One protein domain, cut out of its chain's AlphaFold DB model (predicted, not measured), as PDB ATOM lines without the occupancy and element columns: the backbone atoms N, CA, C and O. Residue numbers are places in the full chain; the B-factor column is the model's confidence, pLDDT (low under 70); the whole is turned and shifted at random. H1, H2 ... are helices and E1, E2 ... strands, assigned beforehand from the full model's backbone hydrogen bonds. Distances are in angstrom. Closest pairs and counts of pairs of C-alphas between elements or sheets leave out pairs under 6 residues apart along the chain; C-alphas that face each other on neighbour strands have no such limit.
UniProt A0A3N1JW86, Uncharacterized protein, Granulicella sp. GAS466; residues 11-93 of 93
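This is residues 11 to 93 of the 93 residues of an uncharacterized protein of Granulicella sp. GAS466 (UniProt A0A3N1JW86). One strongly twisted sheet of four antiparallel strands makes a wall, with three helices over one face and the other face bare. H1 and H2 cover one part of that face, and the sheet curls round the short H3 at another. The printed part has 83 residues with four named strands and three named helices, in the order E1 E2 E3 H1 H2 E4 H3; the sheet runs E3 E2 E1 E4 and the class is mixed. It is compact, with a radius of gyration of the C-alphas of 12.0 A and spans of 29 by 28 by 23 A.

E1, residues 11 to 20, and E2, residues 22 to 29, form a hairpin, with N 16 and O 26 within hydrogen-bond range at 2.9 A. E2 and E3, residues 36 to 43, form another, with N 25 and O 41 at 2.9 A; E1 E2 E3 are a meander, each strand the antiparallel neighbour of the one before. E3 bends by 71 degrees at residue 39. H1, residues 46 to 55, lies over E2 at a height over the sheet of 8.3 A; its closest C-alpha pair with E2 is Leu 49 and Trp 23, 7.6 A. H2, residues 62 to 73, is on the same face, over E4, residues 76 to 84; their closest C-alphas, Met 71 and Gly 77, are 5.2 A apart. H1 and H2 are close but not clearly touching. E4 is antiparallel to E1, with N 15 and O 79 at 2.9 A. H3, residues 85 to 91, is on the sheet; the closest C-alphas of H3 and E3, those of Leu 91 and Arg 39, are 5.1 A apart. In H1, H2 and H3 every O i to N i+4 pair is within hydrogen-bond range.

E1 begins at C-alpha 11 (29.311, -13.745, 28.829) and is 28.2 A long; E2 measures 23.0 A, E3 18.4 A, H1 14.3 A, H2 16.7 A and E4 24.9 A. H3, 10.1 A, ends at C-alpha 91 (31.100, -6.196, 36.513).

The C-alphas farthest apart, of Glu 63 and Arg 93, are 31.8 A apart. The printed part has no cut, no link is long, and no printed residue is under 70 in pLDDT.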
ATOM      1  N   HIS A  11      30.411 -14.104  27.952       93.00
ATOM      2  CA  HIS A  11      29.311 -13.745  28.829       93.00
ATOM      3  C   HIS A  11      28.397 -12.745  28.129       93.00
ATOM      4  O   HIS A  11      28.827 -11.662  27.738       93.00
ATOM      5  N   ARG A  12      27.121 -13.105  27.971       94.38
ATOM      6  CA  ARG A  12      26.104 -12.190  27.443       94.38
ATOM      7  C   ARG A  12      25.472 -11.444  28.607       94.38
ATOM      8  O   ARG A  12      24.947 -12.074  29.525       94.38
ATOM      9  N   VAL A  13      25.509 -10.122  28.546       95.44
ATOM     10  CA  VAL A  13      24.837  -9.237  29.503       95.44
ATOM     11  C   VAL A  13      24.047  -8.193  28.729       95.44
ATOM     12  O   VAL A  13      24.371  -7.898  27.581       95.44
ATOM     13  N   LEU A  14      23.015  -7.642  29.345       96.62
ATOM     14  CA  LEU A  14      22.283  -6.508  28.795       96.62
ATOM     15  C   LEU A  14      22.777  -5.239  29.480       96.62
ATOM     16  O   LEU A  14      22.800  -5.178  30.707       96.62
ATOM     17  N   MET A  15      23.175  -4.236  28.710       97.62
ATOM     18  CA  MET A  15      23.490  -2.910  29.226       97.62
ATOM     19  C   MET A  15      22.287  -2.001  29.016       97.62
ATOM     20  O   MET A  15      21.878  -1.805  27.880       97.62
ATOM     21  N   SER A  16      21.748  -1.444  30.094       97.81
ATOM     22  CA  SER A  16      20.689  -0.434  30.062       97.81
ATOM     23  C   SER A  16      21.278   0.913  30.455       97.81
ATOM     24  O   SER A  16      22.057   0.989  31.412       97.81
ATOM     25  N   PHE A  17      20.940   1.964  29.713       98.44
ATOM     26  CA  PHE A  17      21.481   3.297  29.932       98.44
ATOM     27  C   PHE A  17      20.424   4.393  29.793       98.44
ATOM     28  O   PHE A  17      19.472   4.274  29.026       98.44
ATOM     29  N   SER A  18      20.591   5.474  30.556       98.44
ATOM     30  CA  SER A  18      19.720   6.656  30.504       98.44
ATOM     31  C   SER A  18      20.495   7.924  30.853       98.44
ATOM     32  O   SER A  18      21.375   7.890  31.717       98.44
ATOM     33  N   TYR A  19      20.182   9.034  30.189       98.19
ATOM     34  CA  TYR A  19      20.855  10.309  30.406       98.19
ATOM     35  C   TYR A  19      20.081  11.188  31.393       98.19
ATOM     36  O   TYR A  19      18.931  11.558  31.154       98.19
ATOM     37  N   ARG A  20      20.735  11.550  32.500       93.81
ATOM     38  CA  ARG A  20      20.265  12.530  33.493       93.81
ATOM     39  C   ARG A  20      21.469  13.360  33.940       93.81
ATOM     40  O   ARG A  20      22.037  13.075  34.984       93.81
ATOM     41  N   GLU A  21      21.924  14.287  33.094       95.38
ATOM     42  CA  GLU A  21      23.202  15.043  33.197       95.38
ATOM     43  C   GLU A  21      24.450  14.228  32.828       95.38
ATOM     44  O   GLU A  21      25.375  14.735  32.200       95.38
ATOM     45  N   VAL A  22      24.445  12.939  33.157       98.00
ATOM     46  CA  VAL A  22      25.417  11.942  32.697       98.00
ATOM     47  C   VAL A  22      24.681  10.675  32.274       98.00
ATOM     48  O   VAL A  22      23.524  10.456  32.648       98.00
ATOM     49  N   TRP A  23      25.352   9.806  31.525       98.50
ATOM     50  CA  TRP A  23      24.851   8.470  31.228       98.50
ATOM     51  C   TRP A  23      24.953   7.588  32.460       98.50
ATOM     52  O   TRP A  23      26.053   7.257  32.894       98.50
ATOM     53  N   TYR A  24      23.818   7.175  33.007       98.31
ATOM     54  CA  TYR A  24      23.743   6.146  34.037       98.31
ATOM     55  C   TYR A  24      23.628   4.785  33.378       98.31
ATOM     56  O   TYR A  24      22.728   4.593  32.567       98.31
ATOM     57  N   VAL A  25      24.498   3.849  33.755       98.06
ATOM     58  CA  VAL A  25      24.551   2.512  33.160       98.06
ATOM     59  C   VAL A  25      24.374   1.428  34.214       98.06
ATOM     60  O   VAL A  25      25.067   1.408  35.238       98.06
ATOM     61  N   VAL A  26      23.460   0.502  33.925       97.50
ATOM     62  CA  VAL A  26      23.204  -0.716  34.696       97.50
ATOM     63  C   VAL A  26      23.407  -1.921  33.787       97.50
ATOM     64  O   VAL A  26      22.974  -1.924  32.635       97.50
ATOM     65  N   PHE A  27      24.051  -2.956  34.314       97.38
ATOM     66  CA  PHE A  27      24.250  -4.214  33.607       97.38
ATOM     67  C   PHE A  27      23.350  -5.288  34.197       97.38
ATOM     68  O   PHE A  27      23.213  -5.388  35.414       97.38
ATOM     69  N   TRP A  28      22.773  -6.119  33.342       96.25
ATOM     70  CA  TRP A  28      21.869  -7.192  33.731       96.25
ATOM     71  C   TRP A  28      22.391  -8.517  33.203       96.25
ATOM     72  O   TRP A  28      22.823  -8.620  32.051       96.25
ATOM     73  N   ASN A  29      22.308  -9.558  34.025       92.19
ATOM     74  CA  ASN A  29      22.557 -10.906  33.544       92.19
ATOM     75  C   ASN A  29      21.520 -11.291  32.496       92.19
ATOM     76  O   ASN A  29      20.326 -11.044  32.660       92.19
ATOM     77  N   ASN A  30      21.971 -11.989  31.456       84.38
ATOM     78  CA  ASN A  30      21.091 -12.576  30.453       84.38
ATOM     79  C   ASN A  30      20.481 -13.905  30.949       84.38
ATOM     80  O   ASN A  30      20.562 -14.934  30.279       84.38
ATOM     81  N   ASN A  31      19.938 -13.899  32.169       82.81
ATOM     82  CA  ASN A  31      19.155 -14.991  32.743       82.81
ATOM     83  C   ASN A  31      17.661 -14.617  32.728       82.81
ATOM     84  O   ASN A  31      17.298 -13.463  32.504       82.81
ATOM     85  N   ARG A  32      16.776 -15.589  32.986       82.56
ATOM     86  CA  ARG A  32      15.317 -15.358  32.991       82.56
ATOM     87  C   ARG A  32      14.863 -14.293  33.993       82.56
ATOM     88  O   ARG A  32      13.812 -13.700  33.803       82.56
ATOM     89  N   MET A  33      15.643 -14.065  35.044       85.12
ATOM     90  CA  MET A  33      15.295 -13.157  36.132       85.12
ATOM     91  C   MET A  33      15.782 -11.719  35.903       85.12
ATOM     92  O   MET A  33      15.479 -10.873  36.735       85.12
ATOM     93  N   ARG A  34      16.547 -11.441  34.826       87.50
ATOM     94  CA  ARG A  34      17.243 -10.157  34.596       87.50
ATOM     95  C   ARG A  34      17.838  -9.612  35.900       87.50
ATOM     96  O   ARG A  34      17.537  -8.504  36.327       87.50
ATOM     97  N   THR A  35      18.659 -10.408  36.582       92.50
ATOM     98  CA  THR A  35      19.284  -9.950  37.833       92.50
ATOM     99  C   THR A  35      20.315  -8.856  37.529       92.50
ATOM    100  O   THR A  35      21.174  -9.097  36.670       92.50
ATOM    101  N   PRO A  36      20.280  -7.694  38.207       94.69
ATOM    102  CA  PRO A  36      21.282  -6.654  38.010       94.69
ATOM    103  C   PRO A  36      22.647  -7.134  38.507       94.69
ATOM    104  O   PRO A  36      22.745  -7.791  39.544       94.69
ATOM    105  N   LEU A  37      23.702  -6.796  37.773       95.25
ATOM    106  CA  LEU A  37      25.072  -6.958  38.239       95.25
ATOM    107  C   LEU A  37      25.408  -5.851  39.258       95.25
ATOM    108  O   LEU A  37      24.883  -4.739  39.139       95.25
ATOM    109  N   PRO A  38      26.275  -6.126  40.253       94.81
ATOM    110  CA  PRO A  38      26.590  -5.177  41.322       94.81
ATOM    111  C   PRO A  38      27.159  -3.850  40.815       94.81
ATOM    112  O   PRO A  38      26.813  -2.777  41.321       94.81
ATOM    113  N   ARG A  39      28.031  -3.905  39.801       94.56
ATOM    114  CA  ARG A  39      28.713  -2.715  39.305       94.56
ATOM    115  C   ARG A  39      27.795  -1.871  38.429       94.56
ATOM    116  O   ARG A  39      27.180  -2.358  37.487       94.56
ATOM    117  N   LYS A  40      27.787  -0.567  38.693       94.50
ATOM    118  CA  LYS A  40      27.171   0.465  37.847       94.50
ATOM    119  C   LYS A  40      28.265   1.336  37.240       94.50
ATOM    120  O   LYS A  40      29.350   1.449  37.813       94.50
ATOM    121  N   ALA A  41      27.986   1.961  36.103       95.56
ATOM    122  CA  ALA A  41      28.915   2.889  35.461       95.56
ATOM    123  C   ALA A  41      28.249   4.238  35.181       95.56
ATOM    124  O   ALA A  41      27.022   4.344  35.116       95.56
ATOM    125  N   ARG A  42      29.084   5.272  35.053       97.69
ATOM    126  CA  ARG A  42      28.682   6.601  34.599       97.69
ATOM    127  C   ARG A  42      29.609   7.056  33.482       97.69
ATOM    128  O   ARG A  42      30.818   6.882  33.612       97.69
ATOM    129  N   PHE A  43      29.048   7.652  32.437       98.06
ATOM    130  CA  PHE A  43      29.815   8.267  31.352       98.06
ATOM    131  C   PHE A  43      29.375   9.715  31.167       98.06
ATOM    132  O   PHE A  43      28.182  10.011  31.166       98.06
ATOM    133  N   THR A  44      30.339  10.623  31.040       97.31
ATOM    134  CA  THR A  44      30.080  12.064  30.904       97.31
ATOM    135  C   THR A  44      29.891  12.499  29.456       97.31
ATOM    136  O   THR A  44      29.390  13.594  29.228       97.31
ATOM    137  N   THR A  45      30.279  11.666  28.487       98.00
ATOM    138  CA  THR A  45      30.146  11.961  27.057       98.00
ATOM    139  C   THR A  45      29.604  10.761  26.291       98.00
ATOM    140  O   THR A  45      29.713   9.612  26.742       98.00
ATOM    141  N   ASP A  46      29.038  11.039  25.122       98.19
ATOM    142  CA  ASP A  46      28.509  10.026  24.213       98.19
ATOM    143  C   ASP A  46      29.643   9.147  23.668       98.19
ATOM    144  O   ASP A  46      29.520   7.924  23.625       98.19
ATOM    145  N   GLU A  47      30.802   9.735  23.358       98.12
ATOM    146  CA  GLU A  47      31.982   9.017  22.861       98.12
ATOM    147  C   GLU A  47      32.488   7.995  23.880       98.12
ATOM    148  O   GLU A  47      32.882   6.889  23.507       98.12
ATOM    149  N   ALA A  48      32.446   8.332  25.173       98.19
ATOM    150  CA  ALA A  48      32.854   7.422  26.235       98.19
ATOM    151  C   ALA A  48      31.900   6.219  26.351       98.19
ATOM    152  O   ALA A  48      32.360   5.084  26.511       98.19
ATOM    153  N   LEU A  49      30.587   6.445  26.219       98.19
ATOM    154  CA  LEU A  49      29.585   5.376  26.190       98.19
ATOM    155  C   LEU A  49      29.750   4.487  24.945       98.19
ATOM    156  O   LEU A  49      29.722   3.256  25.047       98.19
ATOM    157  N   ILE A  50      29.969   5.092  23.777       98.06
ATOM    158  CA  ILE A  50      30.183   4.394  22.505       98.06
ATOM    159  C   ILE A  50      31.447   3.532  22.558       98.06
ATOM    160  O   ILE A  50      31.404   2.346  22.226       98.06
ATOM    161  N   GLU A  51      32.571   4.095  23.004       97.69
ATOM    162  CA  GLU A  51      33.843   3.376  23.084       97.69
ATOM    163  C   GLU A  51      33.777   2.234  24.101       97.69
ATOM    164  O   GLU A  51      34.279   1.136  23.839       97.69
ATOM    165  N   PHE A  52      33.100   2.450  25.233       97.38
ATOM    166  CA  PHE A  52      32.815   1.377  26.180       97.38
ATOM    167  C   PHE A  52      32.014   0.250  25.514       97.38
ATOM    168  O   PHE A  52      32.415  -0.914  25.579       97.38
ATOM    169  N   THR A  53      30.921   0.590  24.828       97.50
ATOM    170  CA  THR A  53      30.032  -0.382  24.172       97.50
ATOM    171  C   THR A  53      30.773  -1.188  23.108       97.50
ATOM    172  O   THR A  53      30.644  -2.413  23.050       97.50
ATOM    173  N   ARG A  54      31.630  -0.531  22.317       97.12
ATOM    174  CA  ARG A  54      32.500  -1.178  21.328       97.12
ATOM    175  C   ARG A  54      33.460  -2.176  21.978       97.12
ATOM    176  O   ARG A  54      33.520  -3.330  21.557       97.12
ATOM    177  N   ARG A  55      34.184  -1.772  23.031       95.56
ATOM    178  CA  ARG A  55      35.126  -2.651  23.761       95.56
ATOM    179  C   ARG A  55      34.433  -3.815  24.468       95.56
ATOM    180  O   ARG A  55      35.039  -4.870  24.643       95.56
ATOM    181  N   ALA A  56      33.182  -3.624  24.865       95.50
ATOM    182  CA  ALA A  56      32.340  -4.636  25.488       95.50
ATOM    183  C   ALA A  56      31.594  -5.530  24.472       95.50
ATOM    184  O   ALA A  56      30.717  -6.309  24.847       95.50
ATOM    185  N   GLY A  57      31.919  -5.425  23.179       94.75
ATOM    186  CA  GLY A  57      31.362  -6.286  22.136       94.75
ATOM    187  C   GLY A  57      29.902  -5.995  21.782       94.75
ATOM    188  O   GLY A  57      29.252  -6.861  21.200       94.75
ATOM    189  N   GLY A  58      29.389  -4.813  22.139       95.50
ATOM    190  CA  GLY A  58      28.044  -4.354  21.782       95.50
ATOM    191  C   GLY A  58      27.941  -3.728  20.388       95.50
ATOM    192  O   GLY A  58      26.838  -3.556  19.894       95.50
ATOM    193  N   ILE A  59      29.072  -3.416  19.741       96.50
ATOM    194  CA  ILE A  59      29.126  -2.921  18.356       96.50
ATOM    195  C   ILE A  59      29.975  -3.893  17.541       96.50
ATOM    196  O   ILE A  59      31.189  -3.974  17.746       96.50
ATOM    197  N   ARG A  60      29.345  -4.653  16.644       92.38
ATOM    198  CA  ARG A  60      30.006  -5.644  15.782       92.38
ATOM    199  C   ARG A  60      29.957  -5.250  14.313       92.38
ATOM    200  O   ARG A  60      30.832  -5.670  13.561       92.38
ATOM    201  N   MET A  61      28.950  -4.473  13.928       95.06
ATOM    202  CA  MET A  61      28.730  -3.976  12.571       95.06
ATOM    203  C   MET A  61      28.366  -2.485  12.590       95.06
ATOM    204  O   MET A  61      28.204  -1.883  13.655       95.06
ATOM    205  N   GLN A  62      28.267  -1.871  11.410       95.00
ATOM    206  CA  GLN A  62      27.932  -0.451  11.286       95.00
ATOM    207  C   GLN A  62      26.488  -0.169  11.727       95.00
ATOM    208  O   GLN A  62      26.213   0.868  12.325       95.00
ATOM    209  N   GLU A  63      25.583  -1.117  11.509       96.56
ATOM    210  CA  GLU A  63      24.179  -1.040  11.900       96.56
ATOM    211  C   GLU A  63      24.034  -0.978  13.427       96.56
ATOM    212  O   GLU A  63      23.290  -0.144  13.940       96.56
ATOM    213  N   ASP A  64      24.814  -1.770  14.176       96.19
ATOM    214  CA  ASP A  64      24.827  -1.715  15.647       96.19
ATOM    215  C   ASP A  64      25.211  -0.312  16.142       96.19
ATOM    216  O   ASP A  64      24.656   0.198  17.118       96.19
ATOM    217  N   ARG A  65      26.166   0.329  15.452       97.06
ATOM    218  CA  ARG A  65      26.614   1.685  15.773       97.06
ATOM    219  C   ARG A  65      25.506   2.706  15.524       97.06
ATOM    220  O   ARG A  65      25.278   3.544  16.389       97.06
ATOM    221  N   GLN A  66      24.812   2.613  14.394       98.00
ATOM    222  CA  GLN A  66      23.700   3.509  14.061       98.00
ATOM    223  C   GLN A  66      22.540   3.366  15.054       98.00
ATOM    224  O   GLN A  66      21.985   4.364  15.509       98.00
ATOM    225  N   ILE A  67      22.207   2.132  15.450       97.88
ATOM    226  CA  ILE A  67      21.177   1.864  16.463       97.88
ATOM    227  C   ILE A  67      21.576   2.476  17.811       97.88
ATOM    228  O   ILE A  67      20.749   3.115  18.463       97.88
ATOM    229  N   LEU A  68      22.840   2.326  18.222       98.31
ATOM    230  CA  LEU A  68      23.343   2.945  19.449       98.31
ATOM    231  C   LEU A  68      23.283   4.476  19.385       98.31
ATOM    232  O   LEU A  68      22.836   5.101  20.341       98.31
ATOM    233  N   GLU A  69      23.700   5.083  18.274       98.25
ATOM    234  CA  GLU A  69      23.631   6.536  18.074       98.25
ATOM    235  C   GLU A  69      22.188   7.045  18.133       98.25
ATOM    236  O   GLU A  69      21.914   8.044  18.798       98.25
ATOM    237  N   MET A  70      21.243   6.311  17.542       98.50
ATOM    238  CA  MET A  70      19.819   6.605  17.666       98.50
ATOM    239  C   MET A  70      19.358   6.535  19.132       98.50
ATOM    240  O   MET A  70      18.682   7.446  19.602       98.50
ATOM    241  N   MET A  71      19.731   5.504  19.896       98.56
ATOM    242  CA  MET A  71      19.385   5.404  21.327       98.56
ATOM    243  C   MET A  71      20.005   6.538  22.163       98.56
ATOM    244  O   MET A  71      19.363   7.079  23.067       98.56
ATOM    245  N   ILE A  72      21.234   6.941  21.837       98.31
ATOM    246  CA  ILE A  72      21.922   8.080  22.455       98.31
ATOM    247  C   ILE A  72      21.146   9.380  22.198       98.31
ATOM    248  O   ILE A  72      20.861  10.117  23.142       98.31
ATOM    249  N   GLN A  73      20.693   9.612  20.962       98.25
ATOM    250  CA  GLN A  73      19.825  10.751  20.626       98.25
ATOM    251  C   GLN A  73      18.509  10.735  21.422       98.25
ATOM    252  O   GLN A  73      18.059  11.778  21.895       98.25
ATOM    253  N   HIS A  74      17.929   9.552  21.647       98.25
ATOM    254  CA  HIS A  74      16.732   9.357  22.476       98.25
ATOM    255  C   HIS A  74      17.018   9.368  23.987       98.25
ATOM    256  O   HIS A  74      16.118   9.123  24.795       98.25
ATOM    257  N   ARG A  75      18.259   9.660  24.396       98.25
ATOM    258  CA  ARG A  75      18.686   9.784  25.797       98.25
ATOM    259  C   ARG A  75      18.508   8.513  26.636       98.25
ATOM    260  O   ARG A  75      18.605   8.576  27.863       98.25
ATOM    261  N   SER A  76      18.270   7.358  26.013       98.50
ATOM    262  CA  SER A  76      18.111   6.072  26.700       98.50
ATOM    263  C   SER A  76      18.123   4.884  25.737       98.50
ATOM    264  O   SER A  76      17.795   5.021  24.561       98.50
ATOM    265  N   GLY A  77      18.467   3.702  26.246       98.06
ATOM    266  CA  GLY A  77      18.414   2.471  25.465       98.06
ATOM    267  C   GLY A  77      18.897   1.239  26.220       98.06
ATOM    268  O   GLY A  77      19.420   1.325  27.333       98.06
ATOM    269  N   GLU A  78      18.729   0.080  25.586       97.38
ATOM    270  CA  GLU A  78      19.309  -1.184  26.036       97.38
ATOM    271  C   GLU A  78      20.064  -1.843  24.878       97.38
ATOM    272  O   GLU A  78      19.538  -1.944  23.772       97.38
ATOM    273  N   ILE A  79      21.284  -2.324  25.130       96.31
ATOM    274  CA  ILE A  79      22.096  -3.020  24.126       96.31
ATOM    275  C   ILE A  79      22.740  -4.282  24.717       96.31
ATOM    276  O   ILE A  79      23.268  -4.248  25.837       96.31
ATOM    277  N   PRO A  80      22.690  -5.432  24.019       95.81
ATOM    278  CA  PRO A  80      23.398  -6.624  24.459       95.81
ATOM    279  C   PRO A  80      24.911  -6.445  24.298       95.81
ATOM    280  O   PRO A  80      25.395  -5.981  23.271       95.81
ATOM    281  N   LEU A  81      25.662  -6.887  25.300       96.56
ATOM    282  CA  LEU A  81      27.120  -6.941  25.291       96.56
ATOM    283  C   LEU A  81      27.590  -8.395  25.256       96.56
ATOM    284  O   LEU A  81      26.900  -9.310  25.726       96.56
ATOM    285  N   ILE A  82      28.792  -8.603  24.726       95.38
ATOM    286  CA  ILE A  82      29.447  -9.906  24.676       95.38
ATOM    287  C   ILE A  82      30.822  -9.758  25.321       95.38
ATOM    288  O   ILE A  82      31.789  -9.358  24.676       95.38
ATOM    289  N   LEU A  83      30.888 -10.100  26.603       95.06
ATOM    290  CA  LEU A  83      32.053  -9.894  27.451       95.06
ATOM    291  C   LEU A  83      32.962 -11.120  27.479       95.06
ATOM    292  O   LEU A  83      32.493 -12.259  27.402       95.06
ATOM    293  N   THR A  84      34.258 -10.889  27.661       94.50
ATOM    294  CA  THR A  84      35.197 -11.928  28.106       94.50
ATOM    295  C   THR A  84      34.983 -12.257  29.587       94.50
ATOM    296  O   THR A  84      34.379 -11.471  30.322       94.50
ATOM    297  N   ASP A  85      35.521 -13.385  30.056       93.25
ATOM    298  CA  ASP A  85      35.508 -13.750  31.483       93.25
ATOM    299  C   ASP A  85      36.104 -12.648  32.377       93.25
ATOM    300  O   ASP A  85      35.569 -12.338  33.445       93.25
ATOM    301  N   GLU A  86      37.187 -12.006  31.926       92.88
ATOM    302  CA  GLU A  86      37.835 -10.904  32.642       92.88
ATOM    303  C   GLU A  86      36.909  -9.682  32.752       92.88
ATOM    304  O   GLU A  86      36.738  -9.111  33.832       92.88
ATOM    305  N   GLN A  87      36.278  -9.290  31.642       94.25
ATOM    306  CA  GLN A  87      35.347  -8.162  31.609       94.25
ATOM    307  C   GLN A  87      34.109  -8.436  32.467       94.25
ATOM    308  O   GLN A  87      33.704  -7.578  33.250       94.25
ATOM    309  N   TYR A  88      33.536  -9.636  32.368       94.25
ATOM    310  CA  TYR A  88      32.391 -10.034  33.182       94.25
ATOM    311  C   TYR A  88      32.736 -10.033  34.677       94.25
ATOM    312  O   TYR A  88      31.988  -9.489  35.488       94.25
ATOM    313  N   SER A  89      33.913 -10.547  35.043       93.06
ATOM    314  CA  SER A  89      34.392 -10.538  36.429       93.06
ATOM    315  C   SER A  89      34.519  -9.124  37.000       93.06
ATOM    316  O   SER A  89      34.259  -8.927  38.182       93.06
ATOM    317  N   LYS A  90      34.874  -8.127  36.180       93.06
ATOM    318  CA  LYS A  90      34.925  -6.713  36.597       93.06
ATOM    319  C   LYS A  90      33.543  -6.117  36.880       93.06
ATOM    320  O   LYS A  90      33.462  -5.165  37.650       93.06
ATOM    321  N   LEU A  91      32.478  -6.641  36.267       92.38
ATOM    322  CA  LEU A  91      31.100  -6.196  36.513       92.38
ATOM    323  C   LEU A  91      30.434  -6.920  37.690       92.38
ATOM    324  O   LEU A  91      29.495  -6.390  38.279       92.38
ATOM    325  N   ASN A  92      30.916  -8.120  38.020       88.25
ATOM    326  CA  ASN A  92      30.363  -8.983  39.064       88.25
ATOM    327  C   ASN A  92      31.056  -8.838  40.437       88.25
ATOM    328  O   ASN A  92      30.816  -9.652  41.326       88.25
ATOM    329  N   ARG A  93      31.945  -7.853  40.589       80.50
ATOM    330  CA  ARG A  93      32.684  -7.550  41.823       80.50
ATOM    331  C   ARG A  93      32.243  -6.223  42.416       80.50
ATOM    332  O   ARG A  93      31.900  -5.315  41.622       80.50
TER     333      ARG A  93